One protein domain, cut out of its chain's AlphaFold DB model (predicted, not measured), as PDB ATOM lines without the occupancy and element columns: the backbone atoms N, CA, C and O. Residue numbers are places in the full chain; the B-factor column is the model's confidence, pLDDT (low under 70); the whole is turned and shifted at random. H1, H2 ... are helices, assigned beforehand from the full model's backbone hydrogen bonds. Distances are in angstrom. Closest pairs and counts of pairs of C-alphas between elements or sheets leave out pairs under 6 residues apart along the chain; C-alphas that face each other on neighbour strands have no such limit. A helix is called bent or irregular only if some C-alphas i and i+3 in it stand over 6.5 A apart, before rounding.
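AT A GLANCE: This is residues 2 to 104 of the 106 residues of an uncharacterized protein of Monosporascus sp. GIB2 (UniProt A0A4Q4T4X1). A long helix, H2, folds back on itself as a helical hairpin of two arms, H2a and H2b, and the first residues of short H1 pack on both arms away from the turn. The printed part has 103 residues with two named helices, H1 then H2, and is all helix. It is a loose rod, radius of gyration of the C-alphas 17.9 A, spanning 61 by 30 by 18 A.

IN THESE COORDINATES: H1, residues 2 to 14, begins at C-alpha 2 (30.916, -28.633, 10.177), measures 18.2 A and is irregular: C-alphas 6 and 9 are 7.8 A apart. H2, residues 35 to 102, was assigned as one helix by its hydrogen bonds but is bent: C-alphas 70 and 73 are 9.4 A apart. H2a, residues 35 to 70, measures 53.1 A. H2b, residues 73 to 102, measures 43.0 A, ends at C-alpha 102 (45.638, -31.524, 15.333), has a kink of 26 degrees near residue 80 and is irregular: C-alphas 74 and 77 are 8.5 A apart.

HOW THE PARTS SIT: H2a residues 64 to 68 touch H2b residues 76 to 83, closest C-alphas Glu 68 and Val 79, 6.6 A; the arms run opposite ways at a shallow tilt of 11 degrees. H1 residues 2 to 7 touch H2b, closest C-alphas Gly 6 and Val 97, 4.3 A, the same way at 34 degrees, shallow but only just. H1 residues 2 to 5 touch H2a, closest C-alphas Tyr 5 and Lys 46, 5.8 A, opposite ways at 34.9 degrees, shallow but only just; the two form a helical hairpin. Every O i to N i+4 pair is within hydrogen-bond range in H2a, 7 of 9 in H1 and 24 of 26 in H2b.

THE WHOLE: The farthest C-alphas, Thr 33 and Thr 74, are 61.3 A apart. The printed part has no cut. The link from H1 to H2 is long, 20 residues. Residues 33 to 39, of which 35 to 39 belong to H2, stand free. In this model pLDDT is under 70 at residues 27 to 39 and 96 to 104.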
ATOM      1  N   TYR A   2      29.450 -28.449  10.012       76.69
ATOM      2  CA  TYR A   2      30.916 -28.633  10.177       76.69
ATOM      3  C   TYR A   2      31.432 -28.294  11.586       76.69
ATOM      4  O   TYR A   2      32.338 -28.958  12.084       76.69
ATOM      5  N   ASN A   3      30.833 -27.286  12.231       81.00
ATOM      6  CA  ASN A   3      31.121 -26.950  13.623       81.00
ATOM      7  C   ASN A   3      30.812 -28.130  14.551       81.00
ATOM      8  O   ASN A   3      31.704 -28.565  15.266       81.00
ATOM      9  N   ASP A   4      29.600 -28.680  14.463       82.44
ATOM     10  CA  ASP A   4      29.138 -29.793  15.300       82.44
ATOM     11  C   ASP A   4      29.978 -31.052  15.069       82.44
ATOM     12  O   ASP A   4      30.387 -31.700  16.027       82.44
ATOM     13  N   TYR A   5      30.326 -31.350  13.809       81.94
ATOM     14  CA  TYR A   5      31.249 -32.432  13.452       81.94
ATOM     15  C   TYR A   5      32.620 -32.268  14.126       81.94
ATOM     16  O   TYR A   5      33.153 -33.220  14.703       81.94
ATOM     17  N   GLY A   6      33.198 -31.066  14.034       80.75
ATOM     18  CA  GLY A   6      34.514 -30.762  14.592       80.75
ATOM     19  C   GLY A   6      34.517 -30.785  16.117       80.75
ATOM     20  O   GLY A   6      35.473 -31.275  16.712       80.75
ATOM     21  N   SER A   7      33.428 -30.328  16.736       83.31
ATOM     22  CA  SER A   7      33.336 -30.138  18.178       83.31
ATOM     23  C   SER A   7      32.809 -31.333  18.960       83.31
ATOM     24  O   SER A   7      32.931 -31.288  20.177       83.31
ATOM     25  N   VAL A   8      32.308 -32.410  18.326       83.81
ATOM     26  CA  VAL A   8      31.705 -33.587  19.007       83.81
ATOM     27  C   VAL A   8      32.432 -33.977  20.293       83.81
ATOM     28  O   VAL A   8      31.825 -34.167  21.342       83.81
ATOM     29  N   ALA A   9      33.753 -34.113  20.218       81.00
ATOM     30  CA  ALA A   9      34.514 -34.597  21.353       81.00
ATOM     31  C   ALA A   9      34.734 -33.510  22.420       81.00
ATOM     32  O   ALA A   9      34.714 -33.826  23.601       81.00
ATOM     33  N   ARG A  10      34.898 -32.240  22.024       83.12
ATOM     34  CA  ARG A  10      34.962 -31.108  22.961       83.12
ATOM     35  C   ARG A  10      33.625 -30.921  23.669       83.12
ATOM     36  O   ARG A  10      33.604 -30.751  24.878       83.12
ATOM     37  N   ASP A  11      32.525 -30.993  22.931       88.00
ATOM     38  CA  ASP A  11      31.186 -30.807  23.479       88.00
ATOM     39  C   ASP A  11      30.853 -31.921  24.476       88.00
ATOM     40  O   ASP A  11      30.359 -31.640  25.563       88.00
ATOM     41  N   LYS A  12      31.261 -33.162  24.185       85.06
ATOM     42  CA  LYS A  12      31.185 -34.280  25.133       85.06
ATOM     43  C   LYS A  12      32.015 -34.054  26.403       85.06
ATOM     44  O   LYS A  12      31.542 -34.376  27.490       85.06
ATOM     45  N   ASP A  13      33.233 -33.525  26.271       84.12
ATOM     46  CA  ASP A  13      34.136 -33.258  27.402       84.12
ATOM     47  C   ASP A  13      33.632 -32.086  28.275       84.12
ATOM     48  O   ASP A  13      33.746 -32.120  29.501       84.12
ATOM     49  N   GLU A  14      33.053 -31.055  27.652       87.25
ATOM     50  CA  GLU A  14      32.538 -29.844  28.310       87.25
ATOM     51  C   GLU A  14      31.069 -29.969  28.760       87.25
ATOM     52  O   GLU A  14      30.575 -29.116  29.497       87.25
ATOM     53  N   GLY A  15      30.368 -31.031  28.348       85.81
ATOM     54  CA  GLY A  15      28.934 -31.213  28.595       85.81
ATOM     55  C   GLY A  15      28.044 -30.266  27.781       85.81
ATOM     56  O   GLY A  15      26.914 -29.989  28.187       85.81
ATOM     57  N   ASN A  16      28.551 -29.753  26.658       87.88
ATOM     58  CA  ASN A  16      27.775 -28.952  25.716       87.88
ATOM     59  C   ASN A  16      26.921 -29.859  24.823       87.88
ATOM     60  O   ASN A  16      27.290 -30.993  24.526       87.88
ATOM     61  N   LEU A  17      25.790 -29.331  24.361       88.62
ATOM     62  CA  LEU A  17      24.899 -30.033  23.442       88.62
ATOM     63  C   LEU A  17      25.480 -30.039  22.021       88.62
ATOM     64  O   LEU A  17      25.798 -28.974  21.490       88.62
ATOM     65  N   ASN A  18      25.536 -31.212  21.393       89.50
ATOM     66  CA  ASN A  18      25.914 -31.395  19.995       89.50
ATOM     67  C   ASN A  18      24.733 -31.928  19.164       89.50
ATOM     68  O   ASN A  18      23.799 -32.533  19.687       89.50
ATOM     69  N   SER A  19      24.774 -31.744  17.839       88.12
ATOM     70  CA  SER A  19      23.755 -32.303  16.939       88.12
ATOM     71  C   SER A  19      23.623 -33.826  17.046       88.12
ATOM     72  O   SER A  19      22.511 -34.330  16.940       88.12
ATOM     73  N   ILE A  20      24.708 -34.563  17.320       87.31
ATOM     74  CA  ILE A  20      24.626 -36.026  17.466       87.31
ATOM     75  C   ILE A  20      23.775 -36.480  18.659       87.31
ATOM     76  O   ILE A  20      23.357 -37.633  18.687       87.31
ATOM     77  N   ASP A  21      23.521 -35.607  19.637       86.06
ATOM     78  CA  ASP A  21      22.754 -35.946  20.842       86.06
ATOM     79  C   ASP A  21      21.238 -35.970  20.584       86.06
ATOM     80  O   ASP A  21      20.461 -36.430  21.425       86.06
ATOM     81  N   PHE A  22      20.800 -35.469  19.428       87.62
ATOM     82  CA  PHE A  22      19.395 -35.434  19.051       87.62
ATOM     83  C   PHE A  22      18.906 -36.809  18.570       87.62
ATOM     84  O   PHE A  22      19.636 -37.530  17.884       87.62
ATOM     85  N   PRO A  23      17.657 -37.189  18.898       82.25
ATOM     86  CA  PRO A  23      17.128 -38.518  18.609       82.25
ATOM     87  C   PRO A  23      17.083 -38.844  17.115       82.25
ATOM     88  O   PRO A  23      17.140 -40.016  16.764       82.25
ATOM     89  N   GLU A  24      17.010 -37.841  16.241       82.12
ATOM     90  CA  GLU A  24      17.070 -37.969  14.785       82.12
ATOM     91  C   GLU A  24      18.376 -38.614  14.301       82.12
ATOM     92  O   GLU A  24      18.343 -39.360  13.329       82.12
ATOM     93  N   PHE A  25      19.489 -38.402  15.011       79.38
ATOM     94  CA  PHE A  25      20.786 -39.025  14.714       79.38
ATOM     95  C   PHE A  25      20.973 -40.363  15.448       79.38
ATOM     96  O   PHE A  25      21.870 -41.131  15.136       79.38
ATOM     97  N   GLN A  26      20.123 -40.689  16.426       74.44
ATOM     98  CA  GLN A  26      20.249 -41.894  17.260       74.44
ATOM     99  C   GLN A  26      19.380 -43.070  16.761       74.44
ATOM    100  O   GLN A  26      19.241 -44.070  17.469       74.44
ATOM    101  N   GLN A  27      18.752 -42.966  15.580       62.94
ATOM    102  CA  GLN A  27      17.650 -43.852  15.159       62.94
ATOM    103  C   GLN A  27      18.030 -45.296  14.779       62.94
ATOM    104  O   GLN A  27      17.121 -46.082  14.516       62.94
ATOM    105  N   ASP A  28      19.301 -45.701  14.858       56.38
ATOM    106  CA  ASP A  28      19.707 -47.114  14.757       56.38
ATOM    107  C   ASP A  28      20.273 -47.641  16.090       56.38
ATOM    108  O   ASP A  28      21.487 -47.636  16.322       56.38
ATOM    109  N   PRO A  29      19.418 -48.140  17.004       52.03
ATOM    110  CA  PRO A  29      19.862 -48.681  18.275       52.03
ATOM    111  C   PRO A  29      20.300 -50.139  18.097       52.03
ATOM    112  O   PRO A  29      19.595 -51.072  18.485       52.03
ATOM    113  N   VAL A  30      21.505 -50.362  17.576       48.28
ATOM    114  CA  VAL A  30      22.262 -51.572  17.934       48.28
ATOM    115  C   VAL A  30      23.226 -51.157  19.040       48.28
ATOM    116  O   VAL A  30      24.333 -50.691  18.794       48.28
ATOM    117  N   GLY A  31      22.721 -51.213  20.275       50.62
ATOM    118  CA  GLY A  31      23.329 -50.579  21.445       50.62
ATOM    119  C   GLY A  31      24.784 -50.989  21.726       50.62
ATOM    120  O   GLY A  31      25.181 -52.125  21.449       50.62
ATOM    121  N   PRO A  32      25.593 -50.107  22.342       49.47
ATOM    122  CA  PRO A  32      26.973 -50.431  22.654       49.47
ATOM    123  C   PRO A  32      27.036 -51.261  23.940       49.47
ATOM    124  O   PRO A  32      26.954 -50.743  25.048       49.47
ATOM    125  N   THR A  33      27.234 -52.573  23.809       52.12
ATOM    126  CA  THR A  33      27.636 -53.448  24.931       52.12
ATOM    127  C   THR A  33      29.158 -53.479  25.139       52.12
ATOM    128  O   THR A  33      29.666 -54.279  25.923       52.12
ATOM    129  N   SER A  34      29.915 -52.599  24.469       55.22
ATOM    130  CA  SER A  34      31.360 -52.433  24.676       55.22
ATOM    131  C   SER A  34      31.863 -51.047  24.244       55.22
ATOM    132  O   SER A  34      31.328 -50.451  23.310       55.22
ATOM    133  N   ASP A  35      32.950 -50.565  24.857       57.97
ATOM    134  CA  ASP A  35      33.599 -49.282  24.516       57.97
ATOM    135  C   ASP A  35      34.065 -49.193  23.049       57.97
ATOM    136  O   ASP A  35      34.202 -48.102  22.494       57.97
ATOM    137  N   LYS A  36      34.308 -50.340  22.396       55.50
ATOM    138  CA  LYS A  36      34.636 -50.400  20.963       55.50
ATOM    139  C   LYS A  36      33.417 -50.103  20.092       55.50
ATOM    140  O   LYS A  36      33.526 -49.287  19.183       55.50
ATOM    141  N   ALA A  37      32.263 -50.679  20.433       61.72
ATOM    142  CA  ALA A  37      31.003 -50.402  19.749       61.72
ATOM    143  C   ALA A  37      30.598 -48.922  19.881       61.72
ATOM    144  O   ALA A  37      30.098 -48.335  18.929       61.72
ATOM    145  N   GLY A  38      30.892 -48.283  21.022       67.12
ATOM    146  CA  GLY A  38      30.635 -46.850  21.217       67.12
ATOM    147  C   GLY A  38      31.459 -45.933  20.304       67.12
ATOM    148  O   GLY A  38      30.943 -44.934  19.812       67.12
ATOM    149  N   LYS A  39      32.728 -46.275  20.030       69.31
ATOM    150  CA  LYS A  39      33.582 -45.493  19.114       69.31
ATOM    151  C   LYS A  39      33.192 -45.671  17.650       69.31
ATOM    152  O   LYS A  39      33.240 -44.705  16.897       69.31
ATOM    153  N   GLU A  40      32.834 -46.889  17.251       73.50
ATOM    154  CA  GLU A  40      32.348 -47.168  15.895       73.50
ATOM    155  C   GLU A  40      31.023 -46.444  15.634       73.50
ATOM    156  O   GLU A  40      30.876 -45.798  14.600       73.50
ATOM    157  N   PHE A  41      30.114 -46.445  16.611       78.06
ATOM    158  CA  PHE A  41      28.865 -45.690  16.542       78.06
ATOM    159  C   PHE A  41      29.107 -44.177  16.418       78.06
ATOM    160  O   PHE A  41      28.578 -43.546  15.510       78.06
ATOM    161  N   GLU A  42      29.990 -43.593  17.238       80.38
ATOM    162  CA  GLU A  42      30.333 -42.163  17.140       80.38
ATOM    163  C   GLU A  42      30.912 -41.784  15.760       80.38
ATOM    164  O   GLU A  42      30.651 -40.693  15.252       80.38
ATOM    165  N   GLN A  43      31.679 -42.679  15.122       80.38
ATOM    166  CA  GLN A  43      32.187 -42.451  13.764       80.38
ATOM    167  C   GLN A  43      31.077 -42.445  12.711       80.38
ATOM    168  O   GLN A  43      31.137 -41.629  11.791       80.38
ATOM    169  N   VAL A  44      30.068 -43.309  12.848       84.06
ATOM    170  CA  VAL A  44      28.897 -43.326  11.959       84.06
ATOM    171  C   VAL A  44      28.125 -42.011  12.073       84.06
ATOM    172  O   VAL A  44      27.868 -41.374  11.054       84.06
ATOM    173  N   LEU A  45      27.868 -41.539  13.296       84.50
ATOM    174  CA  LEU A  45      27.183 -40.258  13.526       84.50
ATOM    175  C   LEU A  45      27.967 -39.072  12.953       84.50
ATOM    176  O   LEU A  45      27.410 -38.177  12.322       84.50
ATOM    177  N   LYS A  46      29.294 -39.078  13.118       84.19
ATOM    178  CA  LYS A  46      30.179 -38.084  12.498       84.19
ATOM    179  C   LYS A  46      30.117 -38.126  10.971       84.19
ATOM    180  O   LYS A  46      30.119 -37.072  10.338       84.19
ATOM    181  N   ALA A  47      30.069 -39.312  10.366       84.88
ATOM    182  CA  ALA A  47      29.933 -39.444   8.917       84.88
ATOM    183  C   ALA A  47      28.586 -38.891   8.421       84.88
ATOM    184  O   ALA A  47      28.546 -38.228   7.385       84.88
ATOM    185  N   GLU A  48      27.511 -39.093   9.181       87.38
ATOM    186  CA  GLU A  48      26.194 -38.533   8.880       87.38
ATOM    187  C   GLU A  48      26.178 -36.999   8.977       87.38
ATOM    188  O   GLU A  48      25.717 -36.334   8.048       87.38
ATOM    189  N   LEU A  49      26.774 -36.417  10.027       87.44
ATOM    190  CA  LEU A  49      26.940 -34.959  10.134       87.44
ATOM    191  C   LEU A  49      27.745 -34.377   8.970       87.44
ATOM    192  O   LEU A  49      27.414 -33.304   8.463       87.44
ATOM    193  N   LEU A  50      28.804 -35.070   8.537       85.44
ATOM    194  CA  LEU A  50      29.600 -34.641   7.392       85.44
ATOM    195  C   LEU A  50      28.773 -34.675   6.103       85.44
ATOM    196  O   LEU A  50      28.788 -33.711   5.340       85.44
ATOM    197  N   TRP A  51      28.014 -35.749   5.881       88.75
ATOM    198  CA  TRP A  51      27.123 -35.858   4.729       88.75
ATOM    199  C   TRP A  51      26.069 -34.743   4.711       88.75
ATOM    200  O   TRP A  51      25.825 -34.139   3.662       88.75
ATOM    201  N   LEU A  52      25.481 -34.428   5.869       89.06
ATOM    202  CA  LEU A  52      24.497 -33.357   5.996       89.06
ATOM    203  C   LEU A  52      25.132 -31.982   5.743       89.06
ATOM    204  O   LEU A  52      24.571 -31.184   4.996       89.06
ATOM    205  N   ALA A  53      26.341 -31.738   6.261       86.81
ATOM    206  CA  ALA A  53      27.101 -30.521   5.973       86.81
ATOM    207  C   ALA A  53      27.361 -30.341   4.467       86.81
ATOM    208  O   ALA A  53      27.197 -29.250   3.917       86.81
ATOM    209  N   GLU A  54      27.736 -31.418   3.775       88.56
ATOM    210  CA  GLU A  54      27.936 -31.390   2.325       88.56
ATOM    211  C   GLU A  54      26.627 -31.159   1.564       88.56
ATOM    212  O   GLU A  54      26.620 -30.478   0.535       88.56
ATOM    213  N   TYR A  55      25.516 -31.717   2.048       90.69
ATOM    214  CA  TYR A  55      24.194 -31.472   1.481       90.69
ATOM    215  C   TYR A  55      23.789 -29.998   1.614       90.69
ATOM    216  O   TYR A  55      23.401 -29.390   0.614       90.69
ATOM    217  N   GLU A  56      23.951 -29.405   2.800       90.12
ATOM    218  CA  GLU A  56      23.716 -27.976   3.039       90.12
ATOM    219  C   GLU A  56      24.575 -27.108   2.112       90.12
ATOM    220  O   GLU A  56      24.064 -26.170   1.495       90.12
ATOM    221  N   ARG A  57      25.857 -27.461   1.935       89.50
ATOM    222  CA  ARG A  57      26.761 -26.736   1.031       89.50
ATOM    223  C   ARG A  57      26.280 -26.776  -0.416       89.50
ATOM    224  O   ARG A  57      26.216 -25.735  -1.059       89.50
ATOM    225  N   ARG A  58      25.876 -27.951  -0.915       93.38
ATOM    226  CA  ARG A  58      25.300 -28.079  -2.266       93.38
ATOM    227  C   ARG A  58      24.034 -27.235  -2.424       93.38
ATOM    228  O   ARG A  58      23.851 -26.614  -3.466       93.38
ATOM    229  N   GLY A  59      23.169 -27.209  -1.410       95.00
ATOM    230  CA  GLY A  59      21.961 -26.382  -1.416       95.00
ATOM    231  C   GLY A  59      22.278 -24.888  -1.499       95.00
ATOM    232  O   GLY A  59      21.680 -24.176  -2.305       95.00
ATOM    233  N   LEU A  60      23.262 -24.429  -0.722       93.50
ATOM    234  CA  LEU A  60      23.728 -23.046  -0.758       93.50
ATOM    235  C   LEU A  60      24.332 -22.678  -2.118       93.50
ATOM    236  O   LEU A  60      23.986 -21.632  -2.663       93.50
ATOM    237  N   ASP A  61      25.179 -23.541  -2.683       93.25
ATOM    238  CA  ASP A  61      25.780 -23.326  -4.004       93.25
ATOM    239  C   ASP A  61      24.693 -23.153  -5.078       93.25
ATOM    240  O   ASP A  61      24.745 -22.214  -5.874       93.25
ATOM    241  N   MET A  62      23.660 -24.002  -5.059       95.94
ATOM    242  CA  MET A  62      22.521 -23.902  -5.979       95.94
ATOM    243  C   MET A  62      21.713 -22.614  -5.786       95.94
ATOM    244  O   MET A  62      21.338 -21.977  -6.769       95.94
ATOM    245  N   ALA A  63      21.457 -22.212  -4.539       95.00
ATOM    246  CA  ALA A  63      20.722 -20.984  -4.241       95.00
ATOM    247  C   ALA A  63      21.492 -19.731  -4.689       95.00
ATOM    248  O   ALA A  63      20.897 -18.800  -5.229       95.00
ATOM    249  N   VAL A  64      22.817 -19.716  -4.506       93.88
ATOM    250  CA  VAL A  64      23.670 -18.623  -4.990       93.88
ATOM    251  C   VAL A  64      23.649 -18.569  -6.511       93.88
ATOM    252  O   VAL A  64      23.458 -17.482  -7.036       93.88
ATOM    253  N   LEU A  65      23.781 -19.706  -7.206       93.81
ATOM    254  CA  LEU A  65      23.714 -19.762  -8.673       93.81
ATOM    255  C   LEU A  65      22.405 -19.171  -9.214       93.81
ATOM    256  O   LEU A  65      22.440 -18.300 -10.078       93.81
ATOM    257  N   GLN A  66      21.264 -19.585  -8.657       94.69
ATOM    258  CA  GLN A  66      19.954 -19.041  -9.033       94.69
ATOM    259  C   GLN A  66      19.867 -17.532  -8.778       94.69
ATOM    260  O   GLN A  66      19.342 -16.788  -9.601       94.69
ATOM    261  N   LEU A  67      20.421 -17.057  -7.659       92.38
ATOM    262  CA  LEU A  67      20.459 -15.630  -7.358       92.38
ATOM    263  C   LEU A  67      21.278 -14.838  -8.392       92.38
ATOM    264  O   LEU A  67      20.887 -13.726  -8.743       92.38
ATOM    265  N   GLU A  68      22.394 -15.381  -8.893       93.12
ATOM    266  CA  GLU A  68      23.184 -14.706  -9.938       93.12
ATOM    267  C   GLU A  68      22.417 -14.607 -11.257       93.12
ATOM    268  O   GLU A  68      22.490 -13.583 -11.939       93.12
ATOM    269  N   GLU A  69      21.684 -15.665 -11.612       92.50
ATOM    270  CA  GLU A  69      20.870 -15.713 -12.827       92.50
ATOM    271  C   GLU A  69      19.751 -14.663 -12.793       92.50
ATOM    272  O   GLU A  69      19.573 -13.930 -13.768       92.50
ATOM    273  N   GLU A  70      19.060 -14.524 -11.658       92.81
ATOM    274  CA  GLU A  70      17.966 -13.560 -11.474       92.81
ATOM    275  C   GLU A  70      18.449 -12.100 -11.431       92.81
ATOM    276  O   GLU A  70      17.805 -11.199 -11.974       92.81
ATOM    277  N   LEU A  71      19.595 -11.833 -10.796       89.81
ATOM    278  CA  LEU A  71      20.146 -10.475 -10.694       89.81
ATOM    279  C   LEU A  71      20.836 -10.005 -11.984       89.81
ATOM    280  O   LEU A  71      20.990  -8.796 -12.209       89.81
ATOM    281  N   GLY A  72      21.267 -10.946 -12.827       83.69
ATOM    282  CA  GLY A  72      22.044 -10.670 -14.027       83.69
ATOM    283  C   GLY A  72      23.332  -9.885 -13.737       83.69
ATOM    284  O   GLY A  72      23.835  -9.820 -12.616       83.69
ATOM    285  N   ARG A  73      23.888  -9.228 -14.763       83.00
ATOM    286  CA  ARG A  73      25.172  -8.504 -14.632       83.00
ATOM    287  C   ARG A  73      25.088  -7.177 -13.874       83.00
ATOM    288  O   ARG A  73      26.116  -6.582 -13.572       83.00
ATOM    289  N   THR A  74      23.887  -6.691 -13.571       84.19
ATOM    290  CA  THR A  74      23.687  -5.386 -12.922       84.19
ATOM    291  C   THR A  74      24.231  -5.359 -11.492       84.19
ATOM    292  O   THR A  74      24.638  -4.305 -11.007       84.19
ATOM    293  N   HIS A  75      24.270  -6.516 -10.824       88.44
ATOM    294  CA  HIS A  75      24.650  -6.631  -9.413       88.44
ATOM    295  C   HIS A  75      25.807  -7.611  -9.165       88.44
ATOM    296  O   HIS A  75      25.932  -8.148  -8.067       88.44
ATOM    297  N   GLU A  76      26.688  -7.803 -10.150       88.50
ATOM    298  CA  GLU A  76      27.827  -8.736 -10.081       88.50
ATOM    299  C   GLU A  76      28.686  -8.531  -8.816       88.50
ATOM    300  O   GLU A  76      28.952  -9.478  -8.081       88.50
ATOM    301  N   GLN A  77      29.002  -7.280  -8.461       91.56
ATOM    302  CA  GLN A  77      29.793  -6.966  -7.260       91.56
ATOM    303  C   GLN A  77      29.128  -7.400  -5.944       91.56
ATOM    304  O   GLN A  77      29.816  -7.764  -4.986       91.56
ATOM    305  N   LEU A  78      27.797  -7.339  -5.869       91.50
ATOM    306  CA  LEU A  78      27.049  -7.756  -4.682       91.50
ATOM    307  C   LEU A  78      27.106  -9.278  -4.531       91.50
ATOM    308  O   LEU A  78      27.345  -9.785  -3.436       91.50
ATOM    309  N   VAL A  79      26.950  -9.991  -5.643       92.25
ATOM    310  CA  VAL A  79      27.027 -11.449  -5.687       92.25
ATOM    311  C   VAL A  79      28.442 -11.943  -5.370       92.25
ATOM    312  O   VAL A  79      28.607 -12.857  -4.561       92.25
ATOM    313  N   ASP A  80      29.476 -11.289  -5.900       92.44
ATOM    314  CA  ASP A  80      30.873 -11.592  -5.573       92.44
ATOM    315  C   ASP A  80      31.181 -11.374  -4.089       92.44
ATOM    316  O   ASP A  80      31.841 -12.202  -3.452       92.44
ATOM    317  N   SER A  81      30.664 -10.288  -3.511       93.56
ATOM    318  CA  SER A  81      30.814 -10.000  -2.081       93.56
ATOM    319  C   SER A  81      30.138 -11.069  -1.221       93.56
ATOM    320  O   SER A  81      30.713 -11.524  -0.230       93.56
ATOM    321  N   LEU A  82      28.946 -11.523  -1.622       93.56
ATOM    322  CA  LEU A  82      28.231 -12.610  -0.956       93.56
ATOM    323  C   LEU A  82      29.012 -13.930  -1.044       93.56
ATOM    324  O   LEU A  82      29.207 -14.600  -0.029       93.56
ATOM    325  N   LYS A  83      29.528 -14.279  -2.227       93.50
ATOM    326  CA  LYS A  83      30.374 -15.466  -2.426       93.50
ATOM    327  C   LYS A  83      31.630 -15.423  -1.563       93.50
ATOM    328  O   LYS A  83      31.995 -16.439  -0.974       93.50
ATOM    329  N   LEU A  84      32.295 -14.270  -1.473       93.62
ATOM    330  CA  LEU A  84      33.459 -14.096  -0.608       93.62
ATOM    331  C   LEU A  84      33.092 -14.334   0.861       93.62
ATOM    332  O   LEU A  84      33.779 -15.092   1.543       93.62
ATOM    333  N   PHE A  85      31.996 -13.733   1.330       92.56
ATOM    334  CA  PHE A  85      31.513 -13.905   2.698       92.56
ATOM    335  C   PHE A  85      31.214 -15.376   3.030       92.56
ATOM    336  O   PHE A  85      31.657 -15.879   4.067       92.56
ATOM    337  N   ILE A  86      30.536 -16.088   2.122       91.44
ATOM    338  CA  ILE A  86      30.245 -17.522   2.259       91.44
ATOM    339  C   ILE A  86      31.545 -18.326   2.373       91.44
ATOM    340  O   ILE A  86      31.714 -19.084   3.326       91.44
ATOM    341  N   ARG A  87      32.499 -18.125   1.452       88.31
ATOM    342  CA  ARG A  87      33.774 -18.868   1.441       88.31
ATOM    343  C   ARG A  87      34.601 -18.633   2.698       88.31
ATOM    344  O   ARG A  87      35.200 -19.569   3.214       88.31
ATOM    345  N   VAL A  88      34.657 -17.393   3.180       88.62
ATOM    346  CA  VAL A  88      35.391 -17.060   4.408       88.62
ATOM    347  C   VAL A  88      34.755 -17.757   5.610       88.62
ATOM    348  O   VAL A  88      35.470 -18.339   6.420       88.62
ATOM    349  N   THR A  89      33.425 -17.755   5.702       84.75
ATOM    350  CA  THR A  89      32.697 -18.426   6.790       84.75
ATOM    351  C   THR A  89      32.904 -19.943   6.759       84.75
ATOM    352  O   THR A  89      33.182 -20.543   7.798       84.75
ATOM    353  N   ASP A  90      32.858 -20.553   5.571       82.81
ATOM    354  CA  ASP A  90      33.128 -21.985   5.389       82.81
ATOM    355  C   ASP A  90      34.575 -22.343   5.771       82.81
ATOM    356  O   ASP A  90      34.815 -23.304   6.504       82.81
ATOM    357  N   LEU A  91      35.547 -21.511   5.375       81.81
ATOM    358  CA  LEU A  91      36.953 -21.686   5.743       81.81
ATOM    359  C   LEU A  91      37.162 -21.642   7.262       81.81
ATOM    360  O   LEU A  91      37.907 -22.467   7.792       81.81
ATOM    361  N   TYR A  92      36.505 -20.723   7.976       75.19
ATOM    362  CA  TYR A  92      36.567 -20.708   9.440       75.19
ATOM    363  C   TYR A  92      36.051 -22.023  10.031       75.19
ATOM    364  O   TYR A  92      36.714 -22.584  10.902       75.19
ATOM    365  N   GLY A  93      34.942 -22.560   9.514       70.44
ATOM    366  CA  GLY A  93      34.437 -23.880   9.904       70.44
ATOM    367  C   GLY A  93      35.467 -24.995   9.688       70.44
ATOM    368  O   GLY A  93      35.744 -25.770  10.602       70.44
ATOM    369  N   GLN A  94      36.109 -25.028   8.519       70.94
ATOM    370  CA  GLN A  94      37.132 -26.028   8.184       70.94
ATOM    371  C   GLN A  94      38.390 -25.927   9.066       70.94
ATOM    372  O   GLN A  94      38.969 -26.951   9.432       70.94
ATOM    373  N   ILE A  95      38.805 -24.714   9.451       72.06
ATOM    374  CA  ILE A  95      39.936 -24.504  10.371       72.06
ATOM    375  C   ILE A  95      39.631 -25.098  11.750       72.06
ATOM    376  O   ILE A  95      40.508 -25.727  12.339       72.06
ATOM    377  N   TYR A  96      38.407 -24.939  12.264       62.25
ATOM    378  CA  TYR A  96      38.025 -25.540  13.546       62.25
ATOM    379  C   TYR A  96      38.042 -27.067  13.492       62.25
ATOM    380  O   TYR A  96      38.582 -27.692  14.403       62.25
ATOM    381  N   VAL A  97      37.565 -27.658  12.393       64.19
ATOM    382  CA  VAL A  97      37.663 -29.109  12.170       64.19
ATOM    383  C   VAL A  97      39.126 -29.569  12.197       64.19
ATOM    384  O   VAL A  97      39.459 -30.528  12.891       64.19
ATOM    385  N   GLN A  98      40.034 -28.875  11.503       60.91
ATOM    386  CA  GLN A  98      41.457 -29.243  11.496       60.91
ATOM    387  C   GLN A  98      42.154 -29.019  12.844       60.91
ATOM    388  O   GLN A  98      43.009 -29.816  13.232       60.91
ATOM    389  N   LYS A  99      41.810 -27.953  13.571       57.38
ATOM    390  CA  LYS A  99      42.416 -27.633  14.870       57.38
ATOM    391  C   LYS A  99      42.051 -28.665  15.938       57.38
ATOM    392  O   LYS A  99      42.934 -29.068  16.699       57.38
ATOM    393  N   ASP A 100      40.808 -29.136  15.960       55.19
ATOM    394  CA  ASP A 100      40.390 -30.192  16.890       55.19
ATOM    395  C   ASP A 100      41.022 -31.552  16.541       55.19
ATOM    396  O   ASP A 100      41.345 -32.322  17.446       55.19
ATOM    397  N   ILE A 101      41.316 -31.817  15.258       54.62
ATOM    398  CA  ILE A 101      42.103 -32.991  14.836       54.62
ATOM    399  C   ILE A 101      43.569 -32.869  15.294       54.62
ATOM    400  O   ILE A 101      44.120 -33.807  15.870       54.62
ATOM    401  N   ALA A 102      44.213 -31.719  15.062       50.25
ATOM    402  CA  ALA A 102      45.638 -31.524  15.333       50.25
ATOM    403  C   ALA A 102      45.977 -31.487  16.833       50.25
ATOM    404  O   ALA A 102      46.998 -32.031  17.243       50.25
ATOM    405  N   THR A 103      45.112 -30.897  17.663       49.91
ATOM    406  CA  THR A 103      45.355 -30.753  19.113       49.91
ATOM    407  C   THR A 103      45.279 -32.093  19.863       49.91
ATOM    408  O   THR A 103      45.738 -32.188  20.996       49.91
ATOM    409  N   ARG A 104      44.728 -33.145  19.244       51.00
ATOM    410  CA  ARG A 104      44.542 -34.478  19.851       51.00
ATOM    411  C   ARG A 104      45.513 -35.549  19.328       51.00
ATOM    412  O   ARG A 104      45.532 -36.653  19.861       51.00
TER     413      ARG A 104